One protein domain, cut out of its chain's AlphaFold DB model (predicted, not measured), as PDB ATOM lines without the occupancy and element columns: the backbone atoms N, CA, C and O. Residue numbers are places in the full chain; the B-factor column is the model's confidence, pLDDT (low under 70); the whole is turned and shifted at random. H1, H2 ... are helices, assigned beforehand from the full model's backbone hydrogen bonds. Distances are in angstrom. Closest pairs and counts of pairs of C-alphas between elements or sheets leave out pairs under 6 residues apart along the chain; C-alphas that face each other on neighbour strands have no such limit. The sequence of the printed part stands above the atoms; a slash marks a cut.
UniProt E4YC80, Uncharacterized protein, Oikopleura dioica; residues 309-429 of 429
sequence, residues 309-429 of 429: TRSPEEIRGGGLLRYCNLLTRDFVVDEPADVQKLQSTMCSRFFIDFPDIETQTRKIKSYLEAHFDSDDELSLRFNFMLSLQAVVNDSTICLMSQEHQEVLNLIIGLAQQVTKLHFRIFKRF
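AT A GLANCE: This is residues 309 to 429 of the 429 residues of an uncharacterized protein of Oikopleura dioica (UniProt E4YC80). Helices H4 and H5 lie side by side, H1 packs on H4 and H2, and H3 begins beside H5. The 121 printed residues include five named helices, H1 to H5: all helix. It is compact, radius of gyration of the C-alphas 14.6 A, spanning 46 by 32 by 21 A.

HOW THE PARTS SIT: H1, residues 318 to 327, touches H2, 336 to 353, in a hairpin; C-alphas 320 and 346 come closest, 5.2 A. H3, residues 357 to 371, H4, 375 to 394, and H5, 401 to 426, form an up-and-down bundle, each running against the one before. Hub H4 touches H5 at a shallow tilt of 18 degrees, C-alphas 385 and 415 closest, 5.8 A. H1, H3 and H5 have every O i to N i+4 pair within hydrogen-bond range, H2 12 of 14, H4 14 of 16.

IN THESE COORDINATES: Find C-alpha 318 at (14.795, -24.812, -20.315); H5, 37.3 A long, ends at C-alpha 426, (24.774, 2.961, -31.367).

THE WHOLE: The printed part has no cut; 18 residues have pLDDT under 70, namely residues 375 to 376, 396 to 402 and 421 to 429.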
ATOM      1  N   THR A 309       5.982 -30.373 -31.117       91.38
ATOM      2  CA  THR A 309       6.404 -31.349 -30.108       91.38
ATOM      3  C   THR A 309       5.291 -32.377 -29.883       91.38
ATOM      4  O   THR A 309       4.110 -32.057 -30.020       91.38
ATOM      5  N   ARG A 310       5.657 -33.629 -29.588       85.69
ATOM      6  CA  ARG A 310       4.702 -34.721 -29.308       85.69
ATOM      7  C   ARG A 310       4.469 -34.937 -27.815       85.69
ATOM      8  O   ARG A 310       3.418 -35.460 -27.462       85.69
ATOM      9  N   SER A 311       5.409 -34.490 -26.984       81.75
ATOM     10  CA  SER A 311       5.397 -34.700 -25.536       81.75
ATOM     11  C   SER A 311       5.650 -33.379 -24.790       81.75
ATOM     12  O   SER A 311       6.705 -33.228 -24.166       81.75
ATOM     13  N   PRO A 312       4.737 -32.383 -24.865       85.38
ATOM     14  CA  PRO A 312       4.876 -31.116 -24.136       85.38
ATOM     15  C   PRO A 312       5.175 -31.296 -22.641       85.38
ATOM     16  O   PRO A 312       5.919 -30.517 -22.056       85.38
ATOM     17  N   GLU A 313       4.622 -32.339 -22.028       82.56
ATOM     18  CA  GLU A 313       4.794 -32.697 -20.618       82.56
ATOM     19  C   GLU A 313       6.205 -33.187 -20.263       82.56
ATOM     20  O   GLU A 313       6.609 -33.152 -19.097       82.56
ATOM     21  N   GLU A 314       6.975 -33.649 -21.251       85.06
ATOM     22  CA  GLU A 314       8.350 -34.099 -21.042       85.06
ATOM     23  C   GLU A 314       9.373 -32.969 -21.192       85.06
ATOM     24  O   GLU A 314      10.516 -33.137 -20.750       85.06
ATOM     25  N   ILE A 315       8.966 -31.819 -21.738       86.25
ATOM     26  CA  ILE A 315       9.797 -30.619 -21.835       86.25
ATOM     27  C   ILE A 315      10.147 -30.143 -20.420       86.25
ATOM     28  O   ILE A 315       9.294 -30.101 -19.538       86.25
ATOM     29  N   ARG A 316      11.424 -29.819 -20.183       89.06
ATOM     30  CA  ARG A 316      11.923 -29.229 -18.925       89.06
ATOM     31  C   ARG A 316      11.855 -27.704 -18.986       89.06
ATOM     32  O   ARG A 316      11.648 -27.137 -20.051       89.06
ATOM     33  N   GLY A 317      12.093 -27.018 -17.873       85.44
ATOM     34  CA  GLY A 317      11.988 -25.560 -17.786       85.44
ATOM     35  C   GLY A 317      12.819 -24.821 -18.840       85.44
ATOM     36  O   GLY A 317      12.381 -23.814 -19.384       85.44
ATOM     37  N   GLY A 318      13.981 -25.362 -19.222       89.62
ATOM     38  CA  GLY A 318      14.795 -24.812 -20.315       89.62
ATOM     39  C   GLY A 318      14.076 -24.718 -21.670       89.62
ATOM     40  O   GLY A 318      14.408 -23.836 -22.461       89.62
ATOM     41  N   GLY A 319      13.061 -25.550 -21.905       92.06
ATOM     42  CA  GLY A 319      12.295 -25.570 -23.147       92.06
ATOM     43  C   GLY A 319      11.464 -24.311 -23.387       92.06
ATOM     44  O   GLY A 319      11.274 -23.946 -24.541       92.06
ATOM     45  N   LEU A 320      11.056 -23.577 -22.338       93.44
ATOM     46  CA  LEU A 320      10.434 -22.253 -22.503       93.44
ATOM     47  C   LEU A 320      11.398 -21.275 -23.189       93.44
ATOM     48  O   LEU A 320      11.018 -20.542 -24.101       93.44
ATOM     49  N   LEU A 321      12.664 -21.283 -22.766       94.25
ATOM     50  CA  LEU A 321      13.695 -20.431 -23.356       94.25
ATOM     51  C   LEU A 321      14.001 -20.887 -24.787       94.25
ATOM     52  O   LEU A 321      14.115 -20.056 -25.683       94.25
ATOM     53  N   ARG A 322      14.059 -22.203 -25.034       93.19
ATOM     54  CA  ARG A 322      14.216 -22.733 -26.395       93.19
ATOM     55  C   ARG A 322      13.061 -22.313 -27.305       93.19
ATOM     56  O   ARG A 322      13.321 -21.836 -28.403       93.19
ATOM     57  N   TYR A 323      11.821 -22.412 -26.832       94.31
ATOM     58  CA  TYR A 323      10.629 -21.964 -27.546       94.31
ATOM     59  C   TYR A 323      10.709 -20.482 -27.925       94.31
ATOM     60  O   TYR A 323      10.541 -20.139 -29.092       94.31
ATOM     61  N   CYS A 324      11.048 -19.607 -26.974       94.12
ATOM     62  CA  CYS A 324      11.183 -18.174 -27.247       94.12
ATOM     63  C   CYS A 324      12.300 -17.876 -28.260       94.12
ATOM     64  O   CYS A 324      12.146 -16.990 -29.089       94.12
ATOM     65  N   ASN A 325      13.402 -18.632 -28.240       92.25
ATOM     66  CA  ASN A 325      14.480 -18.507 -29.229       92.25
ATOM     67  C   ASN A 325      14.066 -19.002 -30.629       92.25
ATOM     68  O   ASN A 325      14.530 -18.488 -31.641       92.25
ATOM     69  N   LEU A 326      13.176 -19.994 -30.718       92.31
ATOM     70  CA  LEU A 326      12.593 -20.388 -32.002       92.31
ATOM     71  C   LEU A 326      11.691 -19.269 -32.551       92.31
ATOM     72  O   LEU A 326      11.805 -18.928 -33.726       92.31
ATOM     73  N   LEU A 327      10.872 -18.638 -31.700       92.62
ATOM     74  CA  LEU A 327      10.020 -17.510 -32.103       92.62
ATOM     75  C   LEU A 327      10.824 -16.325 -32.659       92.62
ATOM     76  O   LEU A 327      10.415 -15.728 -33.650       92.62
ATOM     77  N   THR A 328      11.982 -15.995 -32.074       89.56
ATOM     78  CA  THR A 328      12.830 -14.902 -32.589       89.56
ATOM     79  C   THR A 328      13.480 -15.200 -33.931       89.56
ATOM     80  O   THR A 328      13.999 -14.284 -34.562       89.56
ATOM     81  N   ARG A 329      13.481 -16.466 -34.351       87.69
ATOM     82  CA  ARG A 329      14.011 -16.942 -35.634       87.69
ATOM     83  C   ARG A 329      12.881 -17.269 -36.613       87.69
ATOM     84  O   ARG A 329      13.045 -18.131 -37.476       87.69
ATOM     85  N   ASP A 330      11.730 -16.620 -36.450       89.50
ATOM     86  CA  ASP A 330      10.552 -16.737 -37.314       89.50
ATOM     87  C   ASP A 330       9.943 -18.146 -37.378       89.50
ATOM     88  O   ASP A 330       9.257 -18.492 -38.343       89.50
ATOM     89  N   PHE A 331      10.173 -18.979 -36.357       92.31
ATOM     90  CA  PHE A 331       9.438 -20.232 -36.238       92.31
ATOM     91  C   PHE A 331       8.041 -19.980 -35.679       92.31
ATOM     92  O   PHE A 331       7.856 -19.216 -34.735       92.31
ATOM     93  N   VAL A 332       7.054 -20.687 -36.226       92.88
ATOM     94  CA  VAL A 332       5.648 -20.581 -35.829       92.88
ATOM     95  C   VAL A 332       5.130 -21.920 -35.329       92.88
ATOM     96  O   VAL A 332       5.483 -22.973 -35.856       92.88
ATOM     97  N   VAL A 333       4.278 -21.906 -34.306       91.56
ATOM     98  CA  VAL A 333       3.572 -23.124 -33.877       91.56
ATOM     99  C   VAL A 333       2.693 -23.609 -35.024       91.56
ATOM    100  O   VAL A 333       2.048 -22.803 -35.692       91.56
ATOM    101  N   ASP A 334       2.712 -24.915 -35.283       88.25
ATOM    102  CA  ASP A 334       2.032 -25.455 -36.460       88.25
ATOM    103  C   ASP A 334       0.507 -25.318 -36.374       88.25
ATOM    104  O   ASP A 334      -0.123 -24.858 -37.324       88.25
ATOM    105  N   GLU A 335      -0.056 -25.610 -35.199       84.81
ATOM    106  CA  GLU A 335      -1.488 -25.530 -34.918       84.81
ATOM    107  C   GLU A 335      -1.792 -24.406 -33.909       84.81
ATOM    108  O   GLU A 335      -1.392 -24.502 -32.742       84.81
ATOM    109  N   PRO A 336      -2.538 -23.349 -34.292       77.94
ATOM    110  CA  PRO A 336      -2.858 -22.229 -33.399       77.94
ATOM    111  C   PRO A 336      -3.596 -22.643 -32.118       77.94
ATOM    112  O   PRO A 336      -3.406 -22.034 -31.068       77.94
ATOM    113  N   ALA A 337      -4.413 -23.700 -32.189       77.56
ATOM    114  CA  ALA A 337      -5.155 -24.224 -31.043       77.56
ATOM    115  C   ALA A 337      -4.241 -24.808 -29.947       77.56
ATOM    116  O   ALA A 337      -4.612 -24.813 -28.774       77.56
ATOM    117  N   ASP A 338      -3.039 -25.263 -30.313       81.12
ATOM    118  CA  ASP A 338      -2.089 -25.875 -29.381       81.12
ATOM    119  C   ASP A 338      -1.180 -24.836 -28.696       81.12
ATOM    120  O   ASP A 338      -0.551 -25.151 -27.684       81.12
ATOM    121  N   VAL A 339      -1.142 -23.586 -29.186       86.38
ATOM    122  CA  VAL A 339      -0.249 -22.517 -28.695       86.38
ATOM    123  C   VAL A 339      -0.420 -22.289 -27.196       86.38
ATOM    124  O   VAL A 339       0.548 -22.395 -26.444       86.38
ATOM    125  N   GLN A 340      -1.646 -22.018 -26.746       86.38
ATOM    126  CA  GLN A 340      -1.908 -21.667 -25.349       86.38
ATOM    127  C   GLN A 340      -1.595 -22.836 -24.404       86.38
ATOM    128  O   GLN A 340      -0.993 -22.647 -23.346       86.38
ATOM    129  N   LYS A 341      -1.950 -24.065 -24.806       86.00
ATOM    130  CA  LYS A 341      -1.664 -25.273 -24.022       86.00
ATOM    131  C   LYS A 341      -0.160 -25.516 -23.904       86.00
ATOM    132  O   LYS A 341       0.333 -25.820 -22.815       86.00
ATOM    133  N   LEU A 342       0.570 -25.386 -25.011       88.75
ATOM    134  CA  LEU A 342       2.014 -25.578 -25.051       88.75
ATOM    135  C   LEU A 342       2.730 -24.533 -24.187       88.75
ATOM    136  O   LEU A 342       3.534 -24.902 -23.331       88.75
ATOM    137  N   GLN A 343       2.398 -23.252 -24.359       90.56
ATOM    138  CA  GLN A 343       2.977 -22.152 -23.586       90.56
ATOM    139  C   GLN A 343       2.714 -22.305 -22.086       90.56
ATOM    140  O   GLN A 343       3.661 -22.281 -21.302       90.56
ATOM    141  N   SER A 344       1.469 -22.591 -21.691       87.69
ATOM    142  CA  SER A 344       1.118 -22.837 -20.289       87.69
ATOM    143  C   SER A 344       1.910 -23.999 -19.682       87.69
ATOM    144  O   SER A 344       2.434 -23.876 -18.573       87.69
ATOM    145  N   THR A 345       2.079 -25.096 -20.428       88.81
ATOM    146  CA  THR A 345       2.859 -26.260 -19.973       88.81
ATOM    147  C   THR A 345       4.333 -25.897 -19.762       88.81
ATOM    148  O   THR A 345       4.913 -26.230 -18.726       88.81
ATOM    149  N   MET A 346       4.940 -25.171 -20.706       91.31
ATOM    150  CA  MET A 346       6.342 -24.750 -20.612       91.31
ATOM    151  C   MET A 346       6.572 -23.726 -19.495       91.31
ATOM    152  O   MET A 346       7.561 -23.837 -18.774       91.31
ATOM    153  N   CYS A 347       5.657 -22.768 -19.315       89.56
ATOM    154  CA  CYS A 347       5.706 -21.807 -18.213       89.56
ATOM    155  C   CYS A 347       5.603 -22.512 -16.860       89.56
ATOM    156  O   CYS A 347       6.474 -22.324 -16.016       89.56
ATOM    157  N   SER A 348       4.609 -23.387 -16.676       87.44
ATOM    158  CA  SER A 348       4.460 -24.175 -15.447       87.44
ATOM    159  C   SER A 348       5.737 -24.960 -15.126       87.44
ATOM    160  O   SER A 348       6.272 -24.876 -14.020       87.44
ATOM    161  N   ARG A 349       6.307 -25.649 -16.123       90.19
ATOM    162  CA  ARG A 349       7.560 -26.391 -15.948       90.19
ATOM    163  C   ARG A 349       8.749 -25.487 -15.616       90.19
ATOM    164  O   ARG A 349       9.591 -25.886 -14.814       90.19
ATOM    165  N   PHE A 350       8.841 -24.304 -16.224       90.94
ATOM    166  CA  PHE A 350       9.904 -23.341 -15.937       90.94
ATOM    167  C   PHE A 350       9.906 -22.941 -14.461       90.94
ATOM    168  O   PHE A 350      10.960 -23.000 -13.836       90.94
ATOM    169  N   PHE A 351       8.741 -22.638 -13.887       87.62
ATOM    170  CA  PHE A 351       8.637 -22.278 -12.470       87.62
ATOM    171  C   PHE A 351       8.881 -23.462 -11.530       87.62
ATOM    172  O   PHE A 351       9.501 -23.294 -10.489       87.62
ATOM    173  N   ILE A 352       8.484 -24.679 -11.917       87.56
ATOM    174  CA  ILE A 352       8.790 -25.892 -11.140       87.56
ATOM    175  C   ILE A 352      10.298 -26.172 -11.109       87.56
ATOM    176  O   ILE A 352      10.840 -26.547 -10.072       87.56
ATOM    177  N   ASP A 353      10.979 -26.035 -12.249       89.56
ATOM    178  CA  ASP A 353      12.410 -26.332 -12.348       89.56
ATOM    179  C   ASP A 353      13.285 -25.178 -11.805       89.56
ATOM    180  O   ASP A 353      14.424 -25.418 -11.400       89.56
ATOM    181  N   PHE A 354      12.764 -23.944 -11.780       89.56
ATOM    182  CA  PHE A 354      13.432 -22.731 -11.288       89.56
ATOM    183  C   PHE A 354      12.491 -21.934 -10.359       89.56
ATOM    184  O   PHE A 354      11.934 -20.915 -10.780       89.56
ATOM    185  N   PRO A 355      12.288 -22.384  -9.109       85.94
ATOM    186  CA  PRO A 355      11.295 -21.790  -8.212       85.94
ATOM    187  C   PRO A 355      11.659 -20.362  -7.788       85.94
ATOM    188  O   PRO A 355      10.800 -19.487  -7.781       85.94
ATOM    189  N   ASP A 356      12.937 -20.089  -7.516       87.75
ATOM    190  CA  ASP A 356      13.360 -18.801  -6.960       87.75
ATOM    191  C   ASP A 356      13.760 -17.788  -8.036       87.75
ATOM    192  O   ASP A 356      14.453 -18.128  -9.006       87.75
ATOM    193  N   ILE A 357      13.458 -16.508  -7.799       86.50
ATOM    194  CA  ILE A 357      13.786 -15.399  -8.709       86.50
ATOM    195  C   ILE A 357      15.283 -15.322  -9.047       86.50
ATOM    196  O   ILE A 357      15.663 -14.990 -10.172       86.50
ATOM    197  N   GLU A 358      16.156 -15.678  -8.102       89.62
ATOM    198  CA  GLU A 358      17.604 -15.712  -8.315       89.62
ATOM    199  C   GLU A 358      17.992 -16.807  -9.319       89.62
ATOM    200  O   GLU A 358      18.773 -16.568 -10.248       89.62
ATOM    201  N   THR A 359      17.402 -18.002  -9.189       91.06
ATOM    202  CA  THR A 359      17.662 -19.119 -10.105       91.06
ATOM    203  C   THR A 359      17.148 -18.819 -11.509       91.06
ATOM    204  O   THR A 359      17.876 -19.052 -12.477       91.06
ATOM    205  N   GLN A 360      15.964 -18.212 -11.616       89.94
ATOM    206  CA  GLN A 360      15.386 -17.752 -12.877       89.94
ATOM    207  C   GLN A 360      16.261 -16.678 -13.529       89.94
ATOM    208  O   GLN A 360      16.620 -16.798 -14.700       89.94
ATOM    209  N   THR A 361      16.696 -15.676 -12.756       89.62
ATOM    210  CA  THR A 361      17.594 -14.608 -13.223       89.62
ATOM    211  C   THR A 361      18.885 -15.187 -13.784       89.62
ATOM    212  O   THR A 361      19.273 -14.872 -14.911       89.62
ATOM    213  N   ARG A 362      19.555 -16.055 -13.017       91.31
ATOM    214  CA  ARG A 362      20.800 -16.705 -13.438       91.31
ATOM    215  C   ARG A 362      20.584 -17.543 -14.694       91.31
ATOM    216  O   ARG A 362      21.417 -17.506 -15.597       91.31
ATOM    217  N   LYS A 363      19.466 -18.271 -14.776       92.00
ATOM    218  CA  LYS A 363      19.160 -19.127 -15.921       92.00
ATOM    219  C   LYS A 363      18.907 -18.321 -17.193       92.00
ATOM    220  O   LYS A 363      19.463 -18.674 -18.230       92.00
ATOM    221  N   ILE A 364      18.121 -17.246 -17.115       92.00
ATOM    222  CA  ILE A 364      17.840 -16.360 -18.252       92.00
ATOM    223  C   ILE A 364      19.123 -15.657 -18.703       92.00
ATOM    224  O   ILE A 364      19.436 -15.685 -19.889       92.00
ATOM    225  N   LYS A 365      19.912 -15.090 -17.777       89.75
ATOM    226  CA  LYS A 365      21.192 -14.440 -18.112       89.75
ATOM    227  C   LYS A 365      22.164 -15.396 -18.798       89.75
ATOM    228  O   LYS A 365      22.630 -15.090 -19.888       89.75
ATOM    229  N   SER A 366      22.372 -16.579 -18.219       88.94
ATOM    230  CA  SER A 366      23.228 -17.610 -18.811       88.94
ATOM    231  C   SER A 366      22.717 -18.067 -20.181       88.94
ATOM    232  O   SER A 366      23.516 -18.343 -21.071       88.94
ATOM    233  N   TYR A 367      21.396 -18.131 -20.389       89.94
ATOM    234  CA  TYR A 367      20.839 -18.440 -21.705       89.94
ATOM    235  C   TYR A 367      21.140 -17.337 -22.721       89.94
ATOM    236  O   TYR A 367      21.518 -17.660 -23.845       89.94
ATOM    237  N   LEU A 368      20.998 -16.066 -22.325       88.56
ATOM    238  CA  LEU A 368      21.275 -14.919 -23.187       88.56
ATOM    239  C   LEU A 368      22.745 -14.868 -23.600       88.56
ATOM    240  O   LEU A 368      23.031 -14.760 -24.784       88.56
ATOM    241  N   GLU A 369      23.653 -14.998 -22.632       84.44
ATOM    242  CA  GLU A 369      25.101 -15.054 -22.865       84.44
ATOM    243  C   GLU A 369      25.468 -16.221 -23.787       84.44
ATOM    244  O   GLU A 369      26.278 -16.075 -24.688       84.44
ATOM    245  N   ALA A 370      24.821 -17.377 -23.620       82.56
ATOM    246  CA  ALA A 370      25.159 -18.555 -24.405       82.56
ATOM    247  C   ALA A 370      24.558 -18.583 -25.825       82.56
ATOM    248  O   ALA A 370      24.989 -19.412 -26.620       82.56
ATOM    249  N   HIS A 371      23.531 -17.786 -26.141       83.62
ATOM    250  CA  HIS A 371      22.831 -17.853 -27.440       83.62
ATOM    251  C   HIS A 371      22.827 -16.539 -28.229       83.62
ATOM    252  O   HIS A 371      22.414 -16.566 -29.384       83.62
ATOM    253  N   PHE A 372      23.245 -15.426 -27.620       83.56
ATOM    254  CA  PHE A 372      23.271 -14.092 -28.226       83.56
ATOM    255  C   PHE A 372      24.554 -13.355 -27.811       83.56
ATOM    256  O   PHE A 372      24.501 -12.316 -27.143       83.56
ATOM    257  N   ASP A 373      25.701 -13.956 -28.124       70.50
ATOM    258  CA  ASP A 373      27.025 -13.466 -27.710       70.50
ATOM    259  C   ASP A 373      27.566 -12.369 -28.643       70.50
ATOM    260  O   ASP A 373      28.388 -11.546 -28.250       70.50
ATOM    261  N   SER A 374      27.075 -12.311 -29.885       71.62
ATOM    262  CA  SER A 374      27.535 -11.321 -30.860       71.62
ATOM    263  C   SER A 374      26.778  -9.991 -30.757       71.62
ATOM    264  O   SER A 374      25.564  -9.955 -30.538       71.62
ATOM    265  N   ASP A 375      27.489  -8.879 -30.971       65.88
ATOM    266  CA  ASP A 375      26.892  -7.534 -30.997       65.88
ATOM    267  C   ASP A 375      25.839  -7.389 -32.117       65.88
ATOM    268  O   ASP A 375      24.856  -6.660 -31.966       65.88
ATOM    269  N   ASP A 376      25.982  -8.149 -33.206       66.88
ATOM    270  CA  ASP A 376      25.034  -8.174 -34.327       66.88
ATOM    271  C   ASP A 376      23.693  -8.844 -33.956       66.88
ATOM    272  O   ASP A 376      22.658  -8.580 -34.571       66.88
ATOM    273  N   GLU A 377      23.665  -9.659 -32.896       75.94
ATOM    274  CA  GLU A 377      22.470 -10.357 -32.411       75.94
ATOM    275  C   GLU A 377      21.724  -9.590 -31.307       75.94
ATOM    276  O   GLU A 377      20.741 -10.093 -30.752       75.94
ATOM    277  N   LEU A 378      22.113  -8.346 -30.997       78.38
ATOM    278  CA  LEU A 378      21.437  -7.521 -29.984       78.38
ATOM    279  C   LEU A 378      19.936  -7.348 -30.258       78.38
ATOM    280  O   LEU A 378      19.131  -7.365 -29.322       78.38
ATOM    281  N   SER A 379      19.544  -7.223 -31.528       80.62
ATOM    282  CA  SER A 379      18.133  -7.151 -31.929       80.62
ATOM    283  C   SER A 379      17.390  -8.456 -31.636       80.62
ATOM    284  O   SER A 379      16.286  -8.428 -31.092       80.62
ATOM    285  N   LEU A 380      18.011  -9.609 -31.910       84.62
ATOM    286  CA  LEU A 380      17.440 -10.920 -31.582       84.62
ATOM    287  C   LEU A 380      17.346 -11.126 -30.067       84.62
ATOM    288  O   LEU A 380      16.339 -11.637 -29.581       84.62
ATOM    289  N   ARG A 381      18.344 -10.657 -29.311       87.62
ATOM    290  CA  ARG A 381      18.338 -10.671 -27.844       87.62
ATOM    291  C   ARG A 381      17.181  -9.850 -27.275       87.62
ATOM    292  O   ARG A 381      16.545 -10.271 -26.311       87.62
ATOM    293  N   PHE A 382      16.888  -8.689 -27.857       85.38
ATOM    294  CA  PHE A 382      15.742  -7.876 -27.453       85.38
ATOM    295  C   PHE A 382      14.409  -8.545 -27.821       85.38
ATOM    296  O   PHE A 382      13.540  -8.682 -26.958       85.38
ATOM    297  N   ASN A 383      14.277  -9.051 -29.051       87.88
ATOM    298  CA  ASN A 383      13.092  -9.792 -29.494       87.88
ATOM    299  C   ASN A 383      12.838 -11.041 -28.640       87.88
ATOM    300  O   ASN A 383      11.686 -11.388 -28.373       87.88
ATOM    301  N   PHE A 384      13.901 -11.690 -28.160       92.38
ATOM    302  CA  PHE A 384      13.810 -12.829 -27.251       92.38
ATOM    303  C   PHE A 384      13.168 -12.423 -25.932       92.38
ATOM    304  O   PHE A 384      12.253 -13.093 -25.459       92.38
ATOM    305  N   MET A 385      13.611 -11.305 -25.356       91.06
ATOM    306  CA  MET A 385      13.059 -10.793 -24.105       91.06
ATOM    307  C   MET A 385      11.590 -10.386 -24.254       91.06
ATOM    308  O   MET A 385      10.799 -10.678 -23.362       91.06
ATOM    309  N   LEU A 386      11.215  -9.779 -25.384       88.94
ATOM    310  CA  LEU A 386       9.815  -9.464 -25.690       88.94
ATOM    311  C   LEU A 386       8.961 -10.726 -25.844       88.94
ATOM    312  O   LEU A 386       7.872 -10.801 -25.283       88.94
ATOM    313  N   SER A 387       9.471 -11.730 -26.559       91.25
ATOM    314  CA  SER A 387       8.778 -13.010 -26.742       91.25
ATOM    315  C   SER A 387       8.578 -13.717 -25.403       91.25
ATOM    316  O   SER A 387       7.476 -14.165 -25.101       91.25
ATOM    317  N   LEU A 388       9.615 -13.755 -24.561       92.25
ATOM    318  CA  LEU A 388       9.538 -14.334 -23.222       92.25
ATOM    319  C   LEU A 388       8.531 -13.586 -22.343       92.25
ATOM    320  O   LEU A 388       7.733 -14.223 -21.658       92.25
ATOM    321  N   GLN A 389       8.532 -12.250 -22.384       89.75
ATOM    322  CA  GLN A 389       7.561 -11.433 -21.659       89.75
ATOM    323  C   GLN A 389       6.129 -11.748 -22.099       89.75
ATOM    324  O   GLN A 389       5.282 -11.979 -21.242       89.75
ATOM    325  N   ALA A 390       5.864 -11.770 -23.408       88.94
ATOM    326  CA  ALA A 390       4.535 -12.036 -23.953       88.94
ATOM    327  C   ALA A 390       4.033 -13.428 -23.542       88.94
ATOM    328  O   ALA A 390       2.948 -13.558 -22.983       88.94
ATOM    329  N   VAL A 391       4.866 -14.458 -23.713       90.12
ATOM    330  CA  VAL A 391       4.508 -15.843 -23.377       90.12
ATOM    331  C   VAL A 391       4.221 -16.006 -21.881       90.12
ATOM    332  O   VAL A 391       3.234 -16.643 -21.514       90.12
ATOM    333  N   VAL A 392       5.051 -15.420 -21.010       87.94
ATOM    334  CA  VAL A 392       4.844 -15.476 -19.552       87.94
ATOM    335  C   VAL A 392       3.605 -14.681 -19.140       87.94
ATOM    336  O   VAL A 392       2.853 -15.137 -18.279       87.94
ATOM    337  N   ASN A 393       3.364 -13.524 -19.758       85.56
ATOM    338  CA  ASN A 393       2.192 -12.700 -19.489       85.56
ATOM    339  C   ASN A 393       0.884 -13.410 -19.865       85.56
ATOM    340  O   ASN A 393      -0.076 -13.330 -19.109       85.56
ATOM    341  N   ASP A 394       0.861 -14.132 -20.985       81.75
ATOM    342  CA  ASP A 394      -0.353 -14.771 -21.506       81.75
ATOM    343  C   ASP A 394      -0.637 -16.143 -20.855       81.75
ATOM    344  O   ASP A 394      -1.769 -16.629 -20.862       81.75
ATOM    345  N   SER A 395       0.372 -16.764 -20.234       74.62
ATOM    346  CA  SER A 395       0.309 -18.120 -19.657       74.62
ATOM    347  C   SER A 395      -0.030 -18.149 -18.158       74.62
ATOM    348  O   SER A 395       0.538 -18.936 -17.398       74.62
ATOM    349  N   THR A 396      -0.978 -17.312 -17.730       59.41
ATOM    350  CA  THR A 396      -1.368 -16.977 -16.336       59.41
ATOM    351  C   THR A 396      -1.885 -18.120 -15.442       59.41
ATOM    352  O   THR A 396      -2.397 -17.870 -14.355       59.41
ATOM    353  N   ILE A 397      -1.774 -19.385 -15.847       57.81
ATOM    354  CA  ILE A 397      -2.535 -20.489 -15.235       57.81
ATOM    355  C   ILE A 397      -1.902 -21.029 -13.930       57.81
ATOM    356  O   ILE A 397      -2.574 -21.744 -13.194       57.81
ATOM    357  N   CYS A 398      -0.642 -20.711 -13.596       54.66
ATOM    358  CA  CYS A 398       0.085 -21.465 -12.554       54.66
ATOM    359  C   CYS A 398       0.826 -20.663 -11.474       54.66
ATOM    360  O   CYS A 398       1.506 -21.289 -10.668       54.66
ATOM    361  N   LEU A 399       0.735 -19.333 -11.436       56.34
ATOM    362  CA  LEU A 399       1.431 -18.528 -10.423       56.34
ATOM    363  C   LEU A 399       0.456 -17.663  -9.632       56.34
ATOM    364  O   LEU A 399      -0.510 -17.135 -10.188       56.34
ATOM    365  N   MET A 400       0.754 -17.470  -8.347       62.00
ATOM    366  CA  MET A 400       0.117 -16.419  -7.556       62.00
ATOM    367  C   MET A 400       0.406 -15.067  -8.219       62.00
ATOM    368  O   MET A 400       1.493 -14.847  -8.760       62.00
ATOM    369  N   SER A 401      -0.556 -14.143  -8.183       67.38
ATOM    370  CA  SER A 401      -0.457 -12.852  -8.885       67.38
ATOM    371  C   SER A 401       0.818 -12.069  -8.549       67.38
ATOM    372  O   SER A 401       1.356 -11.370  -9.404       67.38
ATOM    373  N   GLN A 402       1.332 -12.220  -7.326       68.81
ATOM    374  CA  GLN A 402       2.568 -11.584  -6.881       68.81
ATOM    375  C   GLN A 402       3.825 -12.202  -7.518       68.81
ATOM    376  O   GLN A 402       4.644 -11.462  -8.055       68.81
ATOM    377  N   GLU A 403       3.961 -13.531  -7.520       70.06
ATOM    378  CA  GLU A 403       5.108 -14.222  -8.132       70.06
ATOM    379  C   GLU A 403       5.157 -13.959  -9.639       70.06
ATOM    380  O   GLU A 403       6.207 -13.655 -10.200       70.06
ATOM    381  N   HIS A 404       3.995 -13.986 -10.296       73.81
ATOM    382  CA  HIS A 404       3.878 -13.649 -11.713       73.81
ATOM    383  C   HIS A 404       4.373 -12.227 -12.005       73.81
ATOM    384  O   HIS A 404       5.181 -12.019 -12.915       73.81
ATOM    385  N   GLN A 405       3.966 -11.256 -11.183       78.25
ATOM    386  CA  GLN A 405       4.392  -9.868 -11.329       78.25
ATOM    387  C   GLN A 405       5.894  -9.686 -11.062       78.25
ATOM    388  O   GLN A 405       6.544  -8.892 -11.744       78.25
ATOM    389  N   GLU A 406       6.467 -10.413 -10.101       80.06
ATOM    390  CA  GLU A 406       7.904 -10.386  -9.808       80.06
ATOM    391  C   GLU A 406       8.736 -10.883 -10.998       80.06
ATOM    392  O   GLU A 406       9.708 -10.228 -11.389       80.06
ATOM    393  N   VAL A 407       8.316 -11.976 -11.639       80.56
ATOM    394  CA  VAL A 407       8.990 -12.508 -12.832       80.56
ATOM    395  C   VAL A 407       8.841 -11.567 -14.025       80.56
ATOM    396  O   VAL A 407       9.818 -11.306 -14.730       80.56
ATOM    397  N   LEU A 408       7.655 -10.997 -14.245       82.31
ATOM    398  CA  LEU A 408       7.464  -9.998 -15.299       82.31
ATOM    399  C   LEU A 408       8.350  -8.767 -15.075       82.31
ATOM    400  O   LEU A 408       9.012  -8.309 -16.009       82.31
ATOM    401  N   ASN A 409       8.434  -8.269 -13.841       84.50
ATOM    402  CA  ASN A 409       9.312  -7.154 -13.488       84.50
ATOM    403  C   ASN A 409      10.793  -7.498 -13.708       84.50
ATOM    404  O   ASN A 409      11.548  -6.655 -14.201       84.50
ATOM    405  N   LEU A 410      11.213  -8.734 -13.410       84.69
ATOM    406  CA  LEU A 410      12.553  -9.231 -13.726       84.69
ATOM    407  C   LEU A 410      12.818  -9.204 -15.237       84.69
ATOM    408  O   LEU A 410      13.837  -8.662 -15.668       84.69
ATOM    409  N   ILE A 411      11.914  -9.770 -16.042       84.44
ATOM    410  CA  ILE A 411      12.054  -9.830 -17.504       84.44
ATOM    411  C   ILE A 411      12.135  -8.413 -18.080       84.44
ATOM    412  O   ILE A 411      13.038  -8.128 -18.869       84.44
ATOM    413  N   ILE A 412      11.268  -7.499 -17.632       83.50
ATOM    414  CA  ILE A 412      11.287  -6.085 -18.031       83.50
ATOM    415  C   ILE A 412      12.610  -5.425 -17.623       83.50
ATOM    416  O   ILE A 412      13.235  -4.737 -18.433       83.50
ATOM    417  N   GLY A 413      13.078  -5.652 -16.394       83.69
ATOM    418  CA  GLY A 413      14.346  -5.112 -15.905       83.69
ATOM    419  C   GLY A 413      15.549  -5.591 -16.722       83.69
ATOM    420  O   GLY A 413      16.429  -4.795 -17.059       83.69
ATOM    421  N   LEU A 414      15.576  -6.872 -17.100       82.62
ATOM    422  CA  LEU A 414      16.599  -7.439 -17.980       82.62
ATOM    423  C   LEU A 414      16.490  -6.887 -19.408       82.62
ATOM    424  O   LEU A 414      17.509  -6.518 -19.991       82.62
ATOM    425  N   ALA A 415      15.279  -6.752 -19.954       82.06
ATOM    426  CA  ALA A 415      15.052  -6.162 -21.272       82.06
ATOM    427  C   ALA A 415      15.580  -4.720 -21.331       82.06
ATOM    428  O   ALA A 415      16.328  -4.372 -22.242       82.06
ATOM    429  N   GLN A 416      15.306  -3.909 -20.304       81.00
ATOM    430  CA  GLN A 416      15.826  -2.542 -20.194       81.00
ATOM    431  C   GLN A 416      17.359  -2.484 -20.146       81.00
ATOM    432  O   GLN A 416      17.954  -1.539 -20.670       81.00
ATOM    433  N   GLN A 417      18.022  -3.462 -19.519       80.31
ATOM    434  CA  GLN A 417      19.488  -3.548 -19.524       80.31
ATOM    435  C   GLN A 417      20.024  -3.809 -20.936       80.31
ATOM    436  O   GLN A 417      20.970  -3.139 -21.354       80.31
ATOM    437  N   VAL A 418      19.380  -4.709 -21.688       75.75
ATOM    438  CA  VAL A 418      19.716  -4.981 -23.095       75.75
ATOM    439  C   VAL A 418      19.514  -3.729 -23.951       75.75
ATOM    440  O   VAL A 418      20.411  -3.347 -24.699       75.75
ATOM    441  N   THR A 419      18.401  -3.011 -23.782       70.69
ATOM    442  CA  THR A 419      18.130  -1.770 -24.524       70.69
ATOM    443  C   THR A 419      19.147  -0.667 -24.200       70.69
ATOM    444  O   THR A 419      19.614   0.035 -25.095       70.69
ATOM    445  N   LYS A 420      19.547  -0.511 -22.928       72.31
ATOM    446  CA  LYS A 420      20.599   0.446 -22.535       72.31
ATOM    447  C   LYS A 420      21.946   0.115 -23.175       72.31
ATOM    448  O   LYS A 420      22.685   1.037 -23.520       72.31
ATOM    449  N   LEU A 421      22.271  -1.170 -23.322       64.38
ATOM    450  CA  LEU A 421      23.480  -1.617 -24.013       64.38
ATOM    451  C   LEU A 421      23.402  -1.288 -25.511       64.38
ATOM    452  O   LEU A 421      24.320  -0.661 -26.038       64.38
ATOM    453  N   HIS A 422      22.264  -1.581 -26.146       63.53
ATOM    454  CA  HIS A 422      21.988  -1.253 -27.546       63.53
ATOM    455  C   HIS A 422      22.170   0.251 -27.835       63.53
ATOM    456  O   HIS A 422      22.961   0.629 -28.695       63.53
ATOM    457  N   PHE A 423      21.555   1.137 -27.042       60.06
ATOM    458  CA  PHE A 423      21.709   2.590 -27.215       60.06
ATOM    459  C   PHE A 423      23.129   3.115 -26.946       60.06
ATOM    460  O   PHE A 423      23.512   4.147 -27.496       60.06
ATOM    461  N   ARG A 424      23.919   2.456 -26.087       59.62
ATOM    462  CA  ARG A 424      25.317   2.846 -25.828       59.62
ATOM    463  C   ARG A 424      26.239   2.498 -26.991       59.62
ATOM    464  O   ARG A 424      27.143   3.280 -27.276       59.62
ATOM    465  N   ILE A 425      26.015   1.359 -27.641       57.78
ATOM    466  CA  ILE A 425      26.799   0.916 -28.800       57.78
ATOM    467  C   ILE A 425      26.478   1.798 -30.012       57.78
ATOM    468  O   ILE A 425      27.391   2.340 -30.624       57.78
ATOM    469  N   PHE A 426      25.196   2.079 -30.268       52.62
ATOM    470  CA  PHE A 426      24.774   2.961 -31.367       52.62
ATOM    471  C   PHE A 426      25.167   4.439 -31.206       52.62
ATOM    472  O   PHE A 426      25.125   5.172 -32.180       52.62
ATOM    473  N   LYS A 427      25.551   4.896 -30.005       50.66
ATOM    474  CA  LYS A 427      26.120   6.243 -29.786       50.66
ATOM    475  C   LYS A 427      27.642   6.317 -29.966       50.66
ATOM    476  O   LYS A 427      28.203   7.405 -29.853       50.66
ATOM    477  N   ARG A 428      28.321   5.174 -30.114       46.84
ATOM    478  CA  ARG A 428      29.777   5.096 -30.339       46.84
ATOM    479  C   ARG A 428      30.157   5.071 -31.821       46.84
ATOM    480  O   ARG A 428      31.333   5.267 -32.117       46.84
ATOM    481  N   PHE A 429      29.183   4.848 -32.693       40.47
ATOM    482  CA  PHE A 429      29.241   5.128 -34.124       40.47
ATOM    483  C   PHE A 429      28.531   6.455 -34.392       40.47
ATOM    484  O   PHE A 429      28.900   7.113 -35.388       40.47
TER     485      PHE A 429